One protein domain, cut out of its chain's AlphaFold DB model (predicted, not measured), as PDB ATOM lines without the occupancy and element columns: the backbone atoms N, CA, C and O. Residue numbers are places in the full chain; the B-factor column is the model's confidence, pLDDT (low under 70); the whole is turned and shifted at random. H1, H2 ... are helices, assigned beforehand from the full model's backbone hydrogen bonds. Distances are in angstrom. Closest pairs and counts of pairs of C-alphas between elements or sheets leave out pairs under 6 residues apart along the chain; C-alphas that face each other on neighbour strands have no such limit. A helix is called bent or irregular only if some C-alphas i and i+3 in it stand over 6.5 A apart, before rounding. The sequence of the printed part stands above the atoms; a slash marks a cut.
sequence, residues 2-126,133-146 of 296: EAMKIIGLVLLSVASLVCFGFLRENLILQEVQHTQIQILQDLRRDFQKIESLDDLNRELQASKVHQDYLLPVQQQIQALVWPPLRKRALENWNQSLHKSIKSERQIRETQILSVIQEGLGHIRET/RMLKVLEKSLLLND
ATOM      1  N   GLU A   2     -73.603   1.864 -24.130       68.69
ATOM      2  CA  GLU A   2     -73.244   3.102 -23.408       68.69
ATOM      3  C   GLU A   2     -71.808   3.121 -22.855       68.69
ATOM      4  O   GLU A   2     -71.120   4.127 -23.002       68.69
ATOM      5  N   ALA A   3     -71.296   1.996 -22.340       71.81
ATOM      6  CA  ALA A   3     -69.913   1.898 -21.852       71.81
ATOM      7  C   ALA A   3     -68.856   2.227 -22.930       71.81
ATOM      8  O   ALA A   3     -67.866   2.892 -22.645       71.81
ATOM      9  N   MET A   4     -69.096   1.840 -24.190       73.75
ATOM     10  CA  MET A   4     -68.212   2.180 -25.317       73.75
ATOM     11  C   MET A   4     -68.228   3.683 -25.640       73.75
ATOM     12  O   MET A   4     -67.192   4.240 -25.995       73.75
ATOM     13  N   LYS A   5     -69.376   4.359 -25.473       76.44
ATOM     14  CA  LYS A   5     -69.490   5.816 -25.664       76.44
ATOM     15  C   LYS A   5     -68.742   6.584 -24.571       76.44
ATOM     16  O   LYS A   5     -68.068   7.561 -24.877       76.44
ATOM     17  N   ILE A   6     -68.811   6.115 -23.324       80.69
ATOM     18  CA  ILE A   6     -68.097   6.716 -22.187       80.69
ATOM     19  C   ILE A   6     -66.581   6.569 -22.364       80.69
ATOM     20  O   ILE A   6     -65.861   7.553 -22.238       80.69
ATOM     21  N   ILE A   7     -66.094   5.380 -22.735       82.06
ATOM     22  CA  ILE A   7     -64.663   5.152 -23.010       82.06
ATOM     23  C   ILE A   7     -64.185   6.037 -24.171       82.06
ATOM     24  O   ILE A   7     -63.127   6.654 -24.070       82.06
ATOM     25  N   GLY A   8     -64.982   6.152 -25.239       81.44
ATOM     26  CA  GLY A   8     -64.686   7.046 -26.359       81.44
ATOM     27  C   GLY A   8     -64.556   8.510 -25.930       81.44
ATOM     28  O   GLY A   8     -63.579   9.156 -26.290       81.44
ATOM     29  N   LEU A   9     -65.483   9.016 -25.108       83.44
ATOM     30  CA  LEU A   9     -65.437  10.384 -24.575       83.44
ATOM     31  C   LEU A   9     -64.244  10.616 -23.638       83.44
ATOM     32  O   LEU A   9     -63.596  11.659 -23.726       83.44
ATOM     33  N   VAL A  10     -63.908   9.643 -22.785       82.62
ATOM     34  CA  VAL A  10     -62.733   9.717 -21.902       82.62
ATOM     35  C   VAL A  10     -61.451   9.778 -22.731       82.62
ATOM     36  O   VAL A  10     -60.641  10.677 -22.521       82.62
ATOM     37  N   LEU A  11     -61.289   8.909 -23.732       85.31
ATOM     38  CA  LEU A  11     -60.120   8.931 -24.616       85.31
ATOM     39  C   LEU A  11     -60.009  10.244 -25.400       85.31
ATOM     40  O   LEU A  11     -58.912  10.782 -25.521       85.31
ATOM     41  N   LEU A  12     -61.129  10.795 -25.875       82.69
ATOM     42  CA  LEU A  12     -61.156  12.078 -26.584       82.69
ATOM     43  C   LEU A  12     -60.779  13.248 -25.664       82.69
ATOM     44  O   LEU A  12     -60.038  14.139 -26.074       82.69
ATOM     45  N   SER A  13     -61.224  13.217 -24.404       79.69
ATOM     46  CA  SER A  13     -60.857  14.222 -23.398       79.69
ATOM     47  C   SER A  13     -59.375  14.150 -23.019       79.69
ATOM     48  O   SER A  13     -58.708  15.181 -22.950       79.69
ATOM     49  N   VAL A  14     -58.823  12.943 -22.869       82.06
ATOM     50  CA  VAL A  14     -57.394  12.728 -22.602       82.06
ATOM     51  C   VAL A  14     -56.560  13.157 -23.808       82.06
ATOM     52  O   VAL A  14     -55.579  13.874 -23.636       82.06
ATOM     53  N   ALA A  15     -56.966  12.801 -25.030       78.88
ATOM     54  CA  ALA A  15     -56.290  13.235 -26.251       78.88
ATOM     55  C   ALA A  15     -56.308  14.765 -26.399       78.88
ATOM     56  O   ALA A  15     -55.286  15.361 -26.732       78.88
ATOM     57  N   SER A  16     -57.435  15.417 -26.090       79.62
ATOM     58  CA  SER A  16     -57.535  16.879 -26.085       79.62
ATOM     59  C   SER A  16     -56.589  17.506 -25.057       79.62
ATOM     60  O   SER A  16     -55.818  18.396 -25.412       79.62
ATOM     61  N   LEU A  17     -56.558  16.997 -23.820       79.69
ATOM     62  CA  LEU A  17     -55.640  17.467 -22.773       79.69
ATOM     63  C   LEU A  17     -54.166  17.290 -23.159       79.69
ATOM     64  O   LEU A  17     -53.359  18.186 -22.917       79.69
ATOM     65  N   VAL A  18     -53.815  16.172 -23.800       80.19
ATOM     66  CA  VAL A  18     -52.456  15.921 -24.304       80.19
ATOM     67  C   VAL A  18     -52.100  16.898 -25.428       80.19
ATOM     68  O   VAL A  18     -51.018  17.483 -25.396       80.19
ATOM     69  N   CYS A  19     -53.006  17.145 -26.379       79.81
ATOM     70  CA  CYS A  19     -52.795  18.117 -27.455       79.81
ATOM     71  C   CYS A  19     -52.633  19.552 -26.927       79.81
ATOM     72  O   CYS A  19     -51.715  20.255 -27.347       79.81
ATOM     73  N   PHE A  20     -53.475  19.982 -25.981       80.69
ATOM     74  CA  PHE A  20     -53.348  21.298 -25.341       80.69
ATOM     75  C   PHE A  20     -52.053  21.422 -24.532       80.69
ATOM     76  O   PHE A  20     -51.387  22.458 -24.596       80.69
ATOM     77  N   GLY A  21     -51.659  20.362 -23.818       79.38
ATOM     78  CA  GLY A  21     -50.377  20.296 -23.119       79.38
ATOM     79  C   GLY A  21     -49.196  20.459 -24.073       79.38
ATOM     80  O   GLY A  21     -48.322  21.284 -23.829       79.38
ATOM     81  N   PHE A  22     -49.206  19.751 -25.205       82.56
ATOM     82  CA  PHE A  22     -48.141  19.828 -26.205       82.56
ATOM     83  C   PHE A  22     -48.051  21.204 -26.881       82.56
ATOM     84  O   PHE A  22     -46.956  21.720 -27.098       82.56
ATOM     85  N   LEU A  23     -49.192  21.832 -27.182       84.38
ATOM     86  CA  LEU A  23     -49.227  23.161 -27.795       84.38
ATOM     87  C   LEU A  23     -48.686  24.237 -26.841       84.38
ATOM     88  O   LEU A  23     -47.890  25.076 -27.255       84.38
ATOM     89  N   ARG A  24     -49.040  24.162 -25.553       85.50
ATOM     90  CA  ARG A  24     -48.489  25.040 -24.510       85.50
ATOM     91  C   ARG A  24     -46.981  24.850 -24.331       85.50
ATOM     92  O   ARG A  24     -46.259  25.836 -24.258       85.50
ATOM     93  N   GLU A  25     -46.510  23.606 -24.267       84.62
ATOM     94  CA  GLU A  25     -45.077  23.297 -24.145       84.62
ATOM     95  C   GLU A  25     -44.283  23.872 -25.324       84.62
ATOM     96  O   GLU A  25     -43.235  24.483 -25.126       84.62
ATOM     97  N   ASN A  26     -44.809  23.760 -26.547       86.56
ATOM     98  CA  ASN A  26     -44.161  24.332 -27.726       86.56
ATOM     99  C   ASN A  26     -44.107  25.864 -27.700       86.56
ATOM    100  O   ASN A  26     -43.085  26.425 -28.087       86.56
ATOM    101  N   LEU A  27     -45.162  26.539 -27.232       88.50
ATOM    102  CA  LEU A  27     -45.155  28.001 -27.088       88.50
ATOM    103  C   LEU A  27     -44.090  28.457 -26.081       88.50
ATOM    104  O   LEU A  27     -43.301  29.346 -26.384       88.50
ATOM    105  N   ILE A  28     -43.993  27.788 -24.927       87.62
ATOM    106  CA  ILE A  28     -42.964  28.099 -23.922       87.62
ATOM    107  C   ILE A  28     -41.564  27.820 -24.484       87.62
ATOM    108  O   ILE A  28     -40.644  28.604 -24.270       87.62
ATOM    109  N   LEU A  29     -41.376  26.737 -25.244       88.88
ATOM    110  CA  LEU A  29     -40.095  26.463 -25.902       88.88
ATOM    111  C   LEU A  29     -39.718  27.543 -26.927       88.88
ATOM    112  O   LEU A  29     -38.536  27.865 -27.040       88.88
ATOM    113  N   GLN A  30     -40.686  28.125 -27.643       89.62
ATOM    114  CA  GLN A  30     -40.439  29.257 -28.543       89.62
ATOM    115  C   GLN A  30     -40.035  30.523 -27.777       89.62
ATOM    116  O   GLN A  30     -39.092  31.197 -28.185       89.62
ATOM    117  N   GLU A  31     -40.687  30.823 -26.652       88.69
ATOM    118  CA  GLU A  31     -40.306  31.943 -25.777       88.69
ATOM    119  C   GLU A  31     -38.895  31.758 -25.204       88.69
ATOM    120  O   GLU A  31     -38.075  32.678 -25.253       88.69
ATOM    121  N   VAL A  32     -38.574  30.540 -24.754       90.44
ATOM    122  CA  VAL A  32     -37.228  30.171 -24.294       90.44
ATOM    123  C   VAL A  32     -36.208  30.393 -25.410       90.44
ATOM    124  O   VAL A  32     -35.184  31.029 -25.177       90.44
ATOM    125  N   GLN A  33     -36.476  29.924 -26.631       90.94
ATOM    126  CA  GLN A  33     -35.583  30.141 -27.776       90.94
ATOM    127  C   GLN A  33     -35.405  31.626 -28.099       90.94
ATOM    128  O   GLN A  33     -34.289  32.062 -28.378       90.94
ATOM    129  N   HIS A  34     -36.478  32.414 -28.044       92.00
ATOM    130  CA  HIS A  34     -36.406  33.848 -28.292       92.00
ATOM    131  C   HIS A  34     -35.494  34.546 -27.277       92.00
ATOM    132  O   HIS A  34     -34.599  35.298 -27.662       92.00
ATOM    133  N   THR A  35     -35.651  34.223 -25.994       91.50
ATOM    134  CA  THR A  35     -34.824  34.768 -24.909       91.50
ATOM    135  C   THR A  35     -33.370  34.327 -25.024       91.50
ATOM    136  O   THR A  35     -32.464  35.137 -24.849       91.50
ATOM    137  N   GLN A  36     -33.120  33.066 -25.388       91.25
ATOM    138  CA  GLN A  36     -31.769  32.575 -25.662       91.25
ATOM    139  C   GLN A  36     -31.093  33.371 -26.785       91.25
ATOM    140  O   GLN A  36     -29.925  33.734 -26.662       91.25
ATOM    141  N   ILE A  37     -31.817  33.672 -27.870       93.00
ATOM    142  CA  ILE A  37     -31.294  34.473 -28.985       93.00
ATOM    143  C   ILE A  37     -30.981  35.901 -28.531       93.00
ATOM    144  O   ILE A  37     -29.906  36.403 -28.854       93.00
ATOM    145  N   GLN A  38     -31.885  36.540 -27.784       93.06
ATOM    146  CA  GLN A  38     -31.662  37.888 -27.252       93.06
ATOM    147  C   GLN A  38     -30.417  37.935 -26.360       93.06
ATOM    148  O   GLN A  38     -29.524  38.739 -26.604       93.06
ATOM    149  N   ILE A  39     -30.291  36.996 -25.420       93.44
ATOM    150  CA  ILE A  39     -29.132  36.911 -24.525       93.44
ATOM    151  C   ILE A  39     -27.830  36.717 -25.299       93.44
ATOM    152  O   ILE A  39     -26.828  37.349 -24.983       93.44
ATOM    153  N   LEU A  40     -27.817  35.873 -26.334       92.88
ATOM    154  CA  LEU A  40     -26.621  35.700 -27.161       92.88
ATOM    155  C   LEU A  40     -26.254  36.976 -27.934       92.88
ATOM    156  O   LEU A  40     -25.070  37.242 -28.143       92.88
ATOM    157  N   GLN A  41     -27.241  37.769 -28.357       93.06
ATOM    158  CA  GLN A  41     -26.991  39.065 -28.992       93.06
ATOM    159  C   GLN A  41     -26.444  40.087 -27.995       93.06
ATOM    160  O   GLN A  41     -25.504  40.806 -28.335       93.06
ATOM    161  N   ASP A  42     -27.000  40.139 -26.788       91.00
ATOM    162  CA  ASP A  42     -26.562  41.064 -25.745       91.00
ATOM    163  C   ASP A  42     -25.165  40.707 -25.239       91.00
ATOM    164  O   ASP A  42     -24.290  41.566 -25.242       91.00
ATOM    165  N   LEU A  43     -24.894  39.420 -25.004       91.44
ATOM    166  CA  LEU A  43     -23.554  38.914 -24.716       91.44
ATOM    167  C   LEU A  43     -22.558  39.369 -25.784       91.44
ATOM    168  O   LEU A  43     -21.514  39.931 -25.471       91.44
ATOM    169  N   ARG A  44     -22.880  39.189 -27.069       91.00
ATOM    170  CA  ARG A  44     -21.982  39.619 -28.146       91.00
ATOM    171  C   ARG A  44     -21.745  41.132 -28.135       91.00
ATOM    172  O   ARG A  44     -20.621  41.571 -28.373       91.00
ATOM    173  N   ARG A  45     -22.776  41.934 -27.865       90.44
ATOM    174  CA  ARG A  45     -22.651  43.397 -27.752       90.44
ATOM    175  C   ARG A  45     -21.795  43.805 -26.562       90.44
ATOM    176  O   ARG A  45     -21.018  44.747 -26.686       90.44
ATOM    177  N   ASP A  46     -21.929  43.122 -25.438       89.62
ATOM    178  CA  ASP A  46     -21.175  43.443 -24.234       89.62
ATOM    179  C   ASP A  46     -19.699  43.091 -24.419       89.62
ATOM    180  O   ASP A  46     -18.846  43.941 -24.180       89.62
ATOM    181  N   PHE A  47     -19.386  41.940 -25.027       90.94
ATOM    182  CA  PHE A  47     -18.010  41.603 -25.412       90.94
ATOM    183  C   PHE A  47     -17.396  42.608 -26.397       90.94
ATOM    184  O   PHE A  47     -16.209  42.918 -26.297       90.94
ATOM    185  N   GLN A  48     -18.180  43.163 -27.327       88.62
ATOM    186  CA  GLN A  48     -17.692  44.174 -28.276       88.62
ATOM    187  C   GLN A  48     -17.281  45.496 -27.613       88.62
ATOM    188  O   GLN A  48     -16.416  46.188 -28.149       88.62
ATOM    189  N   LYS A  49     -17.870  45.849 -26.465       89.44
ATOM    190  CA  LYS A  49     -17.584  47.104 -25.748       89.44
ATOM    191  C   LYS A  49     -16.362  47.021 -24.827       89.44
ATOM    192  O   LYS A  49     -15.898  48.047 -24.354       89.44
ATOM    193  N   ILE A  50     -15.857  45.822 -24.541       90.62
ATOM    194  CA  ILE A  50     -14.778  45.608 -23.565       90.62
ATOM    195  C   ILE A  50     -13.432  45.999 -24.160       90.62
ATOM    196  O   ILE A  50     -12.974  45.346 -25.086       90.62
ATOM    197  N   GLU A  51     -12.756  47.015 -23.638       85.69
ATOM    198  CA  GLU A  51     -11.483  47.496 -24.206       85.69
ATOM    199  C   GLU A  51     -10.234  46.911 -23.530       85.69
ATOM    200  O   GLU A  51      -9.146  46.979 -24.098       85.69
ATOM    201  N   SER A  52     -10.377  46.302 -22.349       85.12
ATOM    202  CA  SER A  52      -9.256  45.792 -21.554       85.12
ATOM    203  C   SER A  52      -9.398  44.303 -21.220       85.12
ATOM    204  O   SER A  52     -10.506  43.769 -21.107       85.12
ATOM    205  N   LEU A  53      -8.264  43.616 -21.037       85.62
ATOM    206  CA  LEU A  53      -8.252  42.217 -20.590       85.62
ATOM    207  C   LEU A  53      -8.820  42.065 -19.171       85.62
ATOM    208  O   LEU A  53      -9.458  41.059 -18.865       85.62
ATOM    209  N   ASP A  54      -8.629  43.067 -18.315       86.00
ATOM    210  CA  ASP A  54      -9.160  43.056 -16.953       86.00
ATOM    211  C   ASP A  54     -10.689  43.149 -16.944       86.00
ATOM    212  O   ASP A  54     -11.350  42.398 -16.224       86.00
ATOM    213  N   ASP A  55     -11.267  44.008 -17.785       85.06
ATOM    214  CA  ASP A  55     -12.719  44.110 -17.923       85.06
ATOM    215  C   ASP A  55     -13.308  42.862 -18.592       85.06
ATOM    216  O   ASP A  55     -14.373  42.402 -18.182       85.06
ATOM    217  N   LEU A  56     -12.578  42.228 -19.522       87.50
ATOM    218  CA  LEU A  56     -12.958  40.926 -20.084       87.50
ATOM    219  C   LEU A  56     -13.051  39.854 -18.993       87.50
ATOM    220  O   LEU A  56     -14.015  39.090 -18.939       87.50
ATOM    221  N   ASN A  57     -12.074  39.814 -18.087       86.44
ATOM    222  CA  ASN A  57     -12.070  38.873 -16.969       86.44
ATOM    223  C   ASN A  57     -13.184  39.163 -15.949       86.44
ATOM    224  O   ASN A  57     -13.742  38.225 -15.374       86.44
ATOM    225  N   ARG A  58     -13.540  40.437 -15.733       85.81
ATOM    226  CA  ARG A  58     -14.686  40.824 -14.889       85.81
ATOM    227  C   ARG A  58     -16.017  40.404 -15.505       85.81
ATOM    228  O   ARG A  58     -16.870  39.890 -14.785       85.81
ATOM    229  N   GLU A  59     -16.176  40.560 -16.818       85.56
ATOM    230  CA  GLU A  59     -17.388  40.152 -17.537       85.56
ATOM    231  C   GLU A  59     -17.637  38.639 -17.449       85.56
ATOM    232  O   GLU A  59     -18.770  38.166 -17.399       85.56
ATOM    233  N   LEU A  60     -16.553  37.870 -17.365       86.56
ATOM    234  CA  LEU A  60     -16.557  36.412 -17.291       86.56
ATOM    235  C   LEU A  60     -16.732  35.851 -15.874       86.56
ATOM    236  O   LEU A  60     -16.664  34.630 -15.690       86.56
ATOM    237  N   GLN A  61     -16.941  36.694 -14.861       88.12
ATOM    238  CA  GLN A  61     -17.152  36.222 -13.495       88.12
ATOM    239  C   GLN A  61     -18.387  35.321 -13.411       88.12
ATOM    240  O   GLN A  61     -19.462  35.651 -13.908       88.12
ATOM    241  N   ALA A  62     -18.247  34.183 -12.725       82.06
ATOM    242  CA  ALA A  62     -19.299  33.171 -12.646       82.06
ATOM    243  C   ALA A  62     -20.622  33.715 -12.076       82.06
ATOM    244  O   ALA A  62     -21.692  33.307 -12.521       82.06
ATOM    245  N   SER A  63     -20.556  34.649 -11.122       84.25
ATOM    246  CA  SER A  63     -21.722  35.343 -10.564       84.25
ATOM    247  C   SER A  63     -22.466  36.149 -11.626       84.25
ATOM    248  O   SER A  63     -23.680  36.006 -11.748       84.25
ATOM    249  N   LYS A  64     -21.732  36.937 -12.417       87.06
ATOM    250  CA  LYS A  64     -22.280  37.766 -13.489       87.06
ATOM    251  C   LYS A  64     -22.880  36.908 -14.598       87.06
ATOM    252  O   LYS A  64     -24.049  37.055 -14.931       87.06
ATOM    253  N   VAL A  65     -22.131  35.909 -15.070       89.75
ATOM    254  CA  VAL A  65     -22.606  34.966 -16.094       89.75
ATOM    255  C   VAL A  65     -23.877  34.240 -15.647       89.75
ATOM    256  O   VAL A  65     -24.804  34.043 -16.436       89.75
ATOM    257  N   HIS A  66     -23.941  33.845 -14.375       89.00
ATOM    258  CA  HIS A  66     -25.128  33.210 -13.829       89.00
ATOM    259  C   HIS A  66     -26.329  34.164 -13.799       89.00
ATOM    260  O   HIS A  66     -27.404  33.779 -14.253       89.00
ATOM    261  N   GLN A  67     -26.153  35.382 -13.283       89.88
ATOM    262  CA  GLN A  67     -27.234  36.358 -13.120       89.88
ATOM    263  C   GLN A  67     -27.764  36.881 -14.456       89.88
ATOM    264  O   GLN A  67     -28.976  36.871 -14.668       89.88
ATOM    265  N   ASP A  68     -26.869  37.270 -15.356       87.19
ATOM    266  CA  ASP A  68     -27.237  38.024 -16.555       87.19
ATOM    267  C   ASP A  68     -27.634  37.098 -17.711       87.19
ATOM    268  O   ASP A  68     -28.500  37.436 -18.516       87.19
ATOM    269  N   TYR A  69     -27.055  35.890 -17.779       90.75
ATOM    270  CA  TYR A  69     -27.211  35.011 -18.943       90.75
ATOM    271  C   TYR A  69     -27.868  33.658 -18.631       90.75
ATOM    272  O   TYR A  69     -28.577  33.103 -19.474       90.75
ATOM    273  N   LEU A  70     -27.668  33.088 -17.437       91.31
ATOM    274  CA  LEU A  70     -28.209  31.762 -17.106       91.31
ATOM    275  C   LEU A  70     -29.585  31.827 -16.426       91.31
ATOM    276  O   LEU A  70     -30.500  31.091 -16.806       91.31
ATOM    277  N   LEU A  71     -29.739  32.714 -15.442       91.19
ATOM    278  CA  LEU A  71     -30.943  32.846 -14.625       91.19
ATOM    279  C   LEU A  71     -32.205  33.208 -15.433       91.19
ATOM    280  O   LEU A  71     -33.231  32.560 -15.195       91.19
ATOM    281  N   PRO A  72     -32.176  34.137 -16.413       91.38
ATOM    282  CA  PRO A  72     -33.382  34.504 -17.160       91.38
ATOM    283  C   PRO A  72     -33.962  33.325 -17.958       91.38
ATOM    284  O   PRO A  72     -35.172  33.096 -17.967       91.38
ATOM    285  N   VAL A  73     -33.097  32.504 -18.562       91.31
ATOM    286  CA  VAL A  73     -33.515  31.303 -19.305       91.31
ATOM    287  C   VAL A  73     -33.985  30.207 -18.353       91.31
ATOM    288  O   VAL A  73     -34.972  29.526 -18.628       91.31
ATOM    289  N   GLN A  74     -33.321  30.044 -17.204       90.94
ATOM    290  CA  GLN A  74     -33.734  29.074 -16.192       90.94
ATOM    291  C   GLN A  74     -35.146  29.371 -15.666       90.94
ATOM    292  O   GLN A  74     -35.936  28.439 -15.517       90.94
ATOM    293  N   GLN A  75     -35.478  30.642 -15.422       90.50
ATOM    294  CA  GLN A  75     -36.814  31.060 -14.985       90.50
ATOM    295  C   GLN A  75     -37.894  30.714 -16.022       90.50
ATOM    296  O   GLN A  75     -38.948  30.201 -15.654       90.50
ATOM    297  N   GLN A  76     -37.619  30.899 -17.316       87.19
ATOM    298  CA  GLN A  76     -38.566  30.539 -18.380       87.19
ATOM    299  C   GLN A  76     -38.701  29.024 -18.566       87.19
ATOM    300  O   GLN A  76     -39.807  28.503 -18.701       87.19
ATOM    301  N   ILE A  77     -37.595  28.280 -18.489       89.88
ATOM    302  CA  ILE A  77     -37.605  26.812 -18.571       89.88
ATOM    303  C   ILE A  77     -38.416  26.194 -17.422       89.88
ATOM    304  O   ILE A  77     -39.045  25.151 -17.609       89.88
ATOM    305  N   GLN A  78     -38.449  26.816 -16.240       88.81
ATOM    306  CA  GLN A  78     -39.258  26.324 -15.118       88.81
ATOM    307  C   GLN A  78     -40.765  26.285 -15.424       88.81
ATOM    308  O   GLN A  78     -41.460  25.472 -14.811       88.81
ATOM    309  N   ALA A  79     -41.250  27.083 -16.386       85.38
ATOM    310  CA  ALA A  79     -42.649  27.103 -16.811       85.38
ATOM    311  C   ALA A  79     -43.079  25.861 -17.619       85.38
ATOM    312  O   ALA A  79     -44.279  25.595 -17.725       85.38
ATOM    313  N   LEU A  80     -42.125  25.087 -18.158       84.75
ATOM    314  CA  LEU A  80     -42.402  23.815 -18.833       84.75
ATOM    315  C   LEU A  80     -42.940  22.787 -17.823       84.75
ATOM    316  O   LEU A  80     -42.415  22.624 -16.714       84.75
ATOM    317  N   VAL A  81     -43.975  22.050 -18.214       83.38
ATOM    318  CA  VAL A  81     -44.668  21.084 -17.349       83.38
ATOM    319  C   VAL A  81     -43.916  19.748 -17.331       83.38
ATOM    320  O   VAL A  81     -43.831  19.096 -16.288       83.38
ATOM    321  N   TRP A  82     -43.299  19.356 -18.450       83.44
ATOM    322  CA  TRP A  82     -42.621  18.071 -18.631       83.44
ATOM    323  C   TRP A  82     -41.167  18.074 -18.100       83.44
ATOM    324  O   TRP A  82     -40.277  18.697 -18.691       83.44
ATOM    325  N   PRO A  83     -40.838  17.329 -17.020       83.88
ATOM    326  CA  PRO A  83     -39.511  17.395 -16.395       83.88
ATOM    327  C   PRO A  83     -38.328  16.984 -17.298       83.88
ATOM    328  O   PRO A  83     -37.293  17.650 -17.240       83.88
ATOM    329  N   PRO A  84     -38.434  15.952 -18.157       87.56
ATOM    330  CA  PRO A  84     -37.387  15.651 -19.138       87.56
ATOM    331  C   PRO A  84     -37.091  16.781 -20.137       87.56
ATOM    332  O   PRO A  84     -35.933  16.948 -20.517       87.56
ATOM    333  N   LEU A  85     -38.099  17.564 -20.546       85.00
ATOM    334  CA  LEU A  85     -37.904  18.690 -21.467       85.00
ATOM    335  C   LEU A  85     -37.170  19.824 -20.757       85.00
ATOM    336  O   LEU A  85     -36.220  20.361 -21.315       85.00
ATOM    337  N   ARG A  86     -37.514  20.095 -19.489       87.50
ATOM    338  CA  ARG A  86     -36.789  21.059 -18.645       87.50
ATOM    339  C   ARG A  86     -35.305  20.756 -18.539       87.50
ATOM    340  O   ARG A  86     -34.481  21.633 -18.778       87.50
ATOM    341  N   LYS A  87     -34.965  19.508 -18.195       89.00
ATOM    342  CA  LYS A  87     -33.565  19.087 -18.049       89.00
ATOM    343  C   LYS A  87     -32.795  19.259 -19.356       89.00
ATOM    344  O   LYS A  87     -31.747  19.890 -19.350       89.00
ATOM    345  N   ARG A  88     -33.350  18.771 -20.472       89.94
ATOM    346  CA  ARG A  88     -32.719  18.890 -21.796       89.94
ATOM    347  C   ARG A  88     -32.560  20.341 -22.237       89.94
ATOM    348  O   ARG A  88     -31.496  20.707 -22.715       89.94
ATOM    349  N   ALA A  89     -33.592  21.168 -22.071       87.75
ATOM    350  CA  ALA A  89     -33.540  22.576 -22.450       87.75
ATOM    351  C   ALA A  89     -32.461  23.334 -21.662       87.75
ATOM    352  O   ALA A  89     -31.696  24.094 -22.252       87.75
ATOM    353  N   LEU A  90     -32.362  23.089 -20.350       91.44
ATOM    354  CA  LEU A  90     -31.374  23.747 -19.494       91.44
ATOM    355  C   LEU A  90     -29.949  23.274 -19.799       91.44
ATOM    356  O   LEU A  90     -29.032  24.087 -19.862       91.44
ATOM    357  N   GLU A  91     -29.760  21.972 -20.009       91.88
ATOM    358  CA  GLU A  91     -28.460  21.400 -20.360       91.88
ATOM    359  C   GLU A  91     -27.972  21.906 -21.723       91.88
ATOM    360  O   GLU A  91     -26.841  22.382 -21.831       91.88
ATOM    361  N   ASN A  92     -28.849  21.907 -22.733       92.00
ATOM    362  CA  ASN A  92     -28.550  22.464 -24.052       92.00
ATOM    363  C   ASN A  92     -28.208  23.956 -23.967       92.00
ATOM    364  O   ASN A  92     -27.272  24.410 -24.625       92.00
ATOM    365  N   TRP A  93     -28.941  24.717 -23.146       94.12
ATOM    366  CA  TRP A  93     -28.649  26.130 -22.935       94.12
ATOM    367  C   TRP A  93     -27.276  26.336 -22.303       94.12
ATOM    368  O   TRP A  93     -26.485  27.115 -22.821       94.12
ATOM    369  N   ASN A  94     -26.962  25.601 -21.237       92.25
ATOM    370  CA  ASN A  94     -25.681  25.723 -20.548       92.25
ATOM    371  C   ASN A  94     -24.501  25.403 -21.484       92.25
ATOM    372  O   ASN A  94     -23.528  26.155 -21.551       92.25
ATOM    373  N   GLN A  95     -24.613  24.334 -22.280       91.56
ATOM    374  CA  GLN A  95     -23.601  23.985 -23.282       91.56
ATOM    375  C   GLN A  95     -23.456  25.068 -24.362       91.56
ATOM    376  O   GLN A  95     -22.333  25.435 -24.716       91.56
ATOM    377  N   SER A  96     -24.575  25.595 -24.871       91.88
ATOM    378  CA  SER A  96     -24.584  26.658 -25.884       91.88
ATOM    379  C   SER A  96     -23.958  27.949 -25.356       91.88
ATOM    380  O   SER A  96     -23.051  28.497 -25.980       91.88
ATOM    381  N   LEU A  97     -24.371  28.387 -24.164       93.06
ATOM    382  CA  LEU A  97     -23.854  29.579 -23.503       93.06
ATOM    383  C   LEU A  97     -22.351  29.453 -23.245       93.06
ATOM    384  O   LEU A  97     -21.596  30.351 -23.606       93.06
ATOM    385  N   HIS A  98     -21.893  28.322 -22.701       92.69
ATOM    386  CA  HIS A  98     -20.469  28.089 -22.466       92.69
ATOM    387  C   HIS A  98     -19.652  28.155 -23.765       92.69
ATOM    388  O   HIS A  98     -18.587  28.777 -23.806       92.69
ATOM    389  N   LYS A  99     -20.157  27.548 -24.849       92.94
ATOM    390  CA  LYS A  99     -19.505  27.592 -26.162       92.94
ATOM    391  C   LYS A  99     -19.443  29.017 -26.718       92.94
ATOM    392  O   LYS A  99     -18.386  29.418 -27.202       92.94
ATOM    393  N   SER A 100     -20.534  29.774 -26.622       92.56
ATOM    394  CA  SER A 100     -20.596  31.168 -27.073       92.56
ATOM    395  C   SER A 100     -19.661  32.066 -26.266       92.56
ATOM    396  O   SER A 100     -18.849  32.761 -26.865       92.56
ATOM    397  N   ILE A 101     -19.679  31.975 -24.931       93.19
ATOM    398  CA  ILE A 101     -18.765  32.715 -24.047       93.19
ATOM    399  C   ILE A 101     -17.309  32.430 -24.417       93.19
ATOM    400  O   ILE A 101     -16.513  33.351 -24.566       93.19
ATOM    401  N   LYS A 102     -16.948  31.153 -24.588       92.44
ATOM    402  CA  LYS A 102     -15.580  30.766 -24.953       92.44
ATOM    403  C   LYS A 102     -15.167  31.346 -26.310       92.44
ATOM    404  O   LYS A 102     -14.046  31.829 -26.442       92.44
ATOM    405  N   SER A 103     -16.060  31.292 -27.298       92.69
ATOM    406  CA  SER A 103     -15.812  31.826 -28.639       92.69
ATOM    407  C   SER A 103     -15.641  33.345 -28.625       92.69
ATOM    408  O   SER A 103     -14.645  33.851 -29.136       92.69
ATOM    409  N   GLU A 104     -16.581  34.072 -28.021       92.44
ATOM    410  CA  GLU A 104     -16.552  35.538 -27.957       92.44
ATOM    411  C   GLU A 104     -15.368  36.038 -27.121       92.44
ATOM    412  O   GLU A 104     -14.686  36.977 -27.528       92.44
ATOM    413  N   ARG A 105     -15.027  35.343 -26.024       92.12
ATOM    414  CA  ARG A 105     -13.795  35.598 -25.265       92.12
ATOM    415  C   ARG A 105     -12.571  35.515 -26.160       92.12
ATOM    416  O   ARG A 105     -11.791  36.456 -26.185       92.12
ATOM    417  N   GLN A 106     -12.394  34.408 -26.879       92.25
ATOM    418  CA  GLN A 106     -11.200  34.204 -27.695       92.25
ATOM    419  C   GLN A 106     -11.086  35.259 -28.805       92.25
ATOM    420  O   GLN A 106      -9.997  35.782 -29.049       92.25
ATOM    421  N   ILE A 107     -12.205  35.593 -29.457       92.50
ATOM    422  CA  ILE A 107     -12.255  36.648 -30.476       92.50
ATOM    423  C   ILE A 107     -11.840  37.986 -29.860       92.50
ATOM    424  O   ILE A 107     -10.962  38.660 -30.402       92.50
ATOM    425  N   ARG A 108     -12.437  38.361 -28.724       92.81
ATOM    426  CA  ARG A 108     -12.186  39.668 -28.118       92.81
ATOM    427  C   ARG A 108     -10.784  39.789 -27.537       92.81
ATOM    428  O   ARG A 108     -10.130  40.801 -27.752       92.81
ATOM    429  N   GLU A 109     -10.303  38.749 -26.868       91.56
ATOM    430  CA  GLU A 109      -8.936  38.663 -26.352       91.56
ATOM    431  C   GLU A 109      -7.916  38.868 -27.480       91.56
ATOM    432  O   GLU A 109      -7.018  39.696 -27.359       91.56
ATOM    433  N   THR A 110      -8.117  38.213 -28.627       91.31
ATOM    434  CA  THR A 110      -7.248  38.384 -29.803       91.31
ATOM    435  C   THR A 110      -7.274  39.822 -30.335       91.31
ATOM    436  O   THR A 110      -6.222  40.361 -30.665       91.31
ATOM    437  N   GLN A 111      -8.447  40.462 -30.390       92.81
ATOM    438  CA  GLN A 111      -8.583  41.858 -30.835       92.81
ATOM    439  C   GLN A 111      -7.912  42.854 -29.884       92.81
ATOM    440  O   GLN A 111      -7.254  43.789 -30.329       92.81
ATOM    441  N   ILE A 112      -8.068  42.673 -28.570       91.00
ATOM    442  CA  ILE A 112      -7.421  43.544 -27.580       91.00
ATOM    443  C   ILE A 112      -5.900  43.412 -27.706       91.00
ATOM    444  O   ILE A 112      -5.190  44.417 -27.767       91.00
ATOM    445  N   LEU A 113      -5.396  42.180 -27.824       90.44
ATOM    446  CA  LEU A 113      -3.969  41.924 -28.005       90.44
ATOM    447  C   LEU A 113      -3.427  42.525 -29.307       90.44
ATOM    448  O   LEU A 113      -2.340  43.100 -29.283       90.44
ATOM    449  N   SER A 114      -4.167  42.447 -30.419       90.62
ATOM    450  CA  SER A 114      -3.727  43.048 -31.684       90.62
ATOM    451  C   SER A 114      -3.632  44.571 -31.587       90.62
ATOM    452  O   SER A 114      -2.632  45.134 -32.012       90.62
ATOM    453  N   VAL A 115      -4.596  45.237 -30.942       91.12
ATOM    454  CA  VAL A 115      -4.555  46.696 -30.718       91.12
ATOM    455  C   VAL A 115      -3.367  47.100 -29.837       91.12
ATOM    456  O   VAL A 115      -2.728  48.128 -30.071       91.12
ATOM    457  N   ILE A 116      -3.036  46.298 -28.820       90.12
ATOM    458  CA  ILE A 116      -1.853  46.548 -27.985       90.12
ATOM    459  C   ILE A 116      -0.572  46.403 -28.817       90.12
ATOM    460  O   ILE A 116       0.294  47.275 -28.738       90.12
ATOM    461  N   GLN A 117      -0.468  45.351 -29.632       89.44
ATOM    462  CA  GLN A 117       0.681  45.107 -30.510       89.44
ATOM    463  C   GLN A 117       0.853  46.195 -31.574       89.44
ATOM    464  O   GLN A 117       1.967  46.670 -31.778       89.44
ATOM    465  N   GLU A 118      -0.232  46.639 -32.205       91.75
ATOM    466  CA  GLU A 118      -0.218  47.772 -33.136       91.75
ATOM    467  C   GLU A 118       0.256  49.052 -32.439       91.75
ATOM    468  O   GLU A 118       1.094  49.775 -32.972       91.75
ATOM    469  N   GLY A 119      -0.208  49.303 -31.210       90.44
ATOM    470  CA  GLY A 119       0.257  50.434 -30.409       90.44
ATOM    471  C   GLY A 119       1.750  50.361 -30.067       90.44
ATOM    472  O   GLY A 119       2.435  51.378 -30.133       90.44
ATOM    473  N   LEU A 120       2.269  49.172 -29.741       89.94
ATOM    474  CA  LEU A 120       3.705  48.951 -29.530       89.94
ATOM    475  C   LEU A 120       4.510  49.201 -30.814       89.94
ATOM    476  O   LEU A 120       5.530  49.887 -30.770       89.94
ATOM    477  N   GLY A 121       4.032  48.698 -31.955       88.94
ATOM    478  CA  GLY A 121       4.633  48.958 -33.265       88.94
ATOM    479  C   GLY A 121       4.675  50.451 -33.590       88.94
ATOM    480  O   GLY A 121       5.723  50.977 -33.950       88.94
ATOM    481  N   HIS A 122       3.576  51.164 -33.346       93.12
ATOM    482  CA  HIS A 122       3.497  52.600 -33.588       93.12
ATOM    483  C   HIS A 122       4.502  53.404 -32.749       93.12
ATOM    484  O   HIS A 122       5.164  54.298 -33.276       93.12
ATOM    485  N   ILE A 123       4.670  53.068 -31.463       91.06
ATOM    486  CA  ILE A 123       5.681  53.702 -30.596       91.06
ATOM    487  C   ILE A 123       7.089  53.486 -31.172       91.06
ATOM    488  O   ILE A 123       7.897  54.413 -31.211       91.06
ATOM    489  N   ARG A 124       7.383  52.277 -31.658       87.62
ATOM    490  CA  ARG A 124       8.694  51.930 -32.228       87.62
ATOM    491  C   ARG A 124       9.000  52.644 -33.538       87.62
ATOM    492  O   ARG A 124      10.154  52.986 -33.778       87.62
ATOM    493  N   GLU A 125       7.990  52.844 -34.378       89.12
ATOM    494  CA  GLU A 125       8.135  53.504 -35.678       89.12
ATOM    495  C   GLU A 125       8.257  55.025 -35.558       89.12
ATOM    496  O   GLU A 125       8.956  55.655 -36.350       89.12
ATOM    497  N   THR A 126       7.571  55.623 -34.584       89.88
ATOM    498  CA  THR A 126       7.481  57.085 -34.455       89.88
ATOM    499  C   THR A 126       8.544  57.689 -33.546       89.88
ATOM    500  O   THR A 126       8.916  58.848 -33.737       89.88
ATOM    501  N   ARG A 133      10.954  56.399 -24.590       89.38
ATOM    502  CA  ARG A 133      10.335  55.372 -25.443       89.38
ATOM    503  C   ARG A 133      10.210  54.039 -24.706       89.38
ATOM    504  O   ARG A 133       9.171  53.389 -24.777       89.38
ATOM    505  N   MET A 134      11.245  53.646 -23.963       88.81
ATOM    506  CA  MET A 134      11.253  52.409 -23.179       88.81
ATOM    507  C   MET A 134      10.173  52.409 -22.083       88.81
ATOM    508  O   MET A 134       9.519  51.387 -21.883       88.81
ATOM    509  N   LEU A 135       9.932  53.546 -21.418       89.25
ATOM    510  CA  LEU A 135       8.839  53.690 -20.449       89.25
ATOM    511  C   LEU A 135       7.464  53.530 -21.110       89.25
ATOM    512  O   LEU A 135       6.627  52.793 -20.597       89.25
ATOM    513  N   LYS A 136       7.247  54.129 -22.285       90.81
ATOM    514  CA  LYS A 136       5.988  53.969 -23.034       90.81
ATOM    515  C   LYS A 136       5.757  52.526 -23.486       90.81
ATOM    516  O   LYS A 136       4.640  52.017 -23.392       90.81
ATOM    517  N   VAL A 137       6.809  51.847 -23.952       90.94
ATOM    518  CA  VAL A 137       6.758  50.417 -24.299       90.94
ATOM    519  C   VAL A 137       6.437  49.572 -23.065       90.94
ATOM    520  O   VAL A 137       5.610  48.663 -23.149       90.94
ATOM    521  N   LEU A 138       7.020  49.886 -21.906       89.00
ATOM    522  CA  LEU A 138       6.691  49.220 -20.647       89.00
ATOM    523  C   LEU A 138       5.217  49.408 -20.277       89.00
ATOM    524  O   LEU A 138       4.507  48.423 -20.104       89.00
ATOM    525  N   GLU A 139       4.736  50.647 -20.214       89.69
ATOM    526  CA  GLU A 139       3.340  50.952 -19.874       89.69
ATOM    527  C   GLU A 139       2.357  50.214 -20.787       89.69
ATOM    528  O   GLU A 139       1.382  49.623 -20.322       89.69
ATOM    529  N   LYS A 140       2.641  50.189 -22.092       89.44
ATOM    530  CA  LYS A 140       1.799  49.509 -23.075       89.44
ATOM    531  C   LYS A 140       1.901  47.983 -22.973       89.44
ATOM    532  O   LYS A 140       0.887  47.305 -23.115       89.44
ATOM    533  N   SER A 141       3.087  47.436 -22.711       87.62
ATOM    534  CA  SER A 141       3.295  45.987 -22.584       87.62
ATOM    535  C   SER A 141       2.720  45.402 -21.292       87.62
ATOM    536  O   SER A 141       2.284  44.253 -21.303       87.62
ATOM    537  N   LEU A 142       2.608  46.186 -20.214       86.19
ATOM    538  CA  LEU A 142       1.904  45.771 -18.992       86.19
ATOM    539  C   LEU A 142       0.425  45.438 -19.255       86.19
ATOM    540  O   LEU A 142      -0.130  44.557 -18.602       86.19
ATOM    541  N   LEU A 143      -0.193  46.055 -20.270       85.69
ATOM    542  CA  LEU A 143      -1.566  45.741 -20.689       85.69
ATOM    543  C   LEU A 143      -1.718  44.332 -21.284       85.69
ATOM    544  O   LEU A 143      -2.841  43.851 -21.413       85.69
ATOM    545  N   LEU A 144      -0.619  43.659 -21.649       79.25
ATOM    546  CA  LEU A 144      -0.652  42.280 -22.146       79.25
ATOM    547  C   LEU A 144      -0.970  41.263 -21.039       79.25
ATOM    548  O   LEU A 144      -1.255  40.112 -21.364       79.25
ATOM    549  N   ASN A 145      -0.912  41.661 -19.759       76.50
ATOM    550  CA  ASN A 145      -1.088  40.775 -18.598       76.50
ATOM    551  C   ASN A 145      -0.169  39.525 -18.638       76.50
ATOM    552  O   ASN A 145      -0.473  38.484 -18.057       76.50
ATOM    553  N   ASP A 146       0.965  39.632 -19.339       80.88
ATOM    554  CA  ASP A 146       1.983  38.596 -19.519       80.88
ATOM    555  C   ASP A 146       3.356  39.218 -19.227       80.88
ATOM    556  O   ASP A 146       3.951  39.908 -20.062       80.88
TER     557      ASP A 146
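This is residues 2 to 126 and 133 to 146 of the 296 residues of an uncharacterized protein of Bradymonadales bacterium (UniProt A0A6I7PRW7). Two long helices, H1 and H4, run the same way, staggered so that they overlap only in part, and the shorter H3 runs back between H1 and H4 along the chain and packs on both, in a thin up-and-down bundle, each helix running against the one before it. Residues 2 to 20 of H1 stick out at one end of the rod, and H5 packs on H4 near the other. The 139 printed residues include five named helices, H1 to H5 in order, and no named strand: all helix. The whole is extended, with a radius of gyration of the C-alphas of 25.2 A and spans of 99 by 23 by 16 A.

H1, residues 2 to 49, runs 71.0 A from C-alpha 2 at (-73.244, 3.102, -23.408). H4, residues 83 to 126, runs 64.1 A to C-alpha 126 at (7.481, 57.085, -34.455). H3 is residues 62 to 77, H2 53 to 59 and H5 133 to 142. H3 is only just irregular, C-alphas 68 and 71 being 6.7 A apart, with a kink of 42 degrees near residue 71.

H1 touches H4 with residues 36 to 48 alone, closest at the C-alphas of Phe 47 and Arg 108, 6.7 A, at a shallow tilt of 11 degrees. H1 touches H3, closest C-alphas Val 32 and Gln 76, 6.1 A. H3 and H4 form a helical hairpin, closest C-alphas Ile 77 and Arg 86, 5.8 A. H4, the hub, also touches H2, closest C-alphas Leu 53 and Glu 109, 6.8 A, and H5, closest C-alphas Leu 120 and Val 137, 6.2 A. H1 and H5 are apart. Every O i to N i+4 pair is within hydrogen-bond range in H1, H2, H4 and H5; in H3, 9 of 12.

The C-alphas farthest apart, of Glu 2 and Arg 133, are 98.6 A apart. Residues 127 to 132 are not printed; C-alphas 126 and 133 are 9.6 A apart across the cut. The links H1 to H2, H2 to H3 and H3 to H4 are tight. Only residue 2 has a pLDDT under 70.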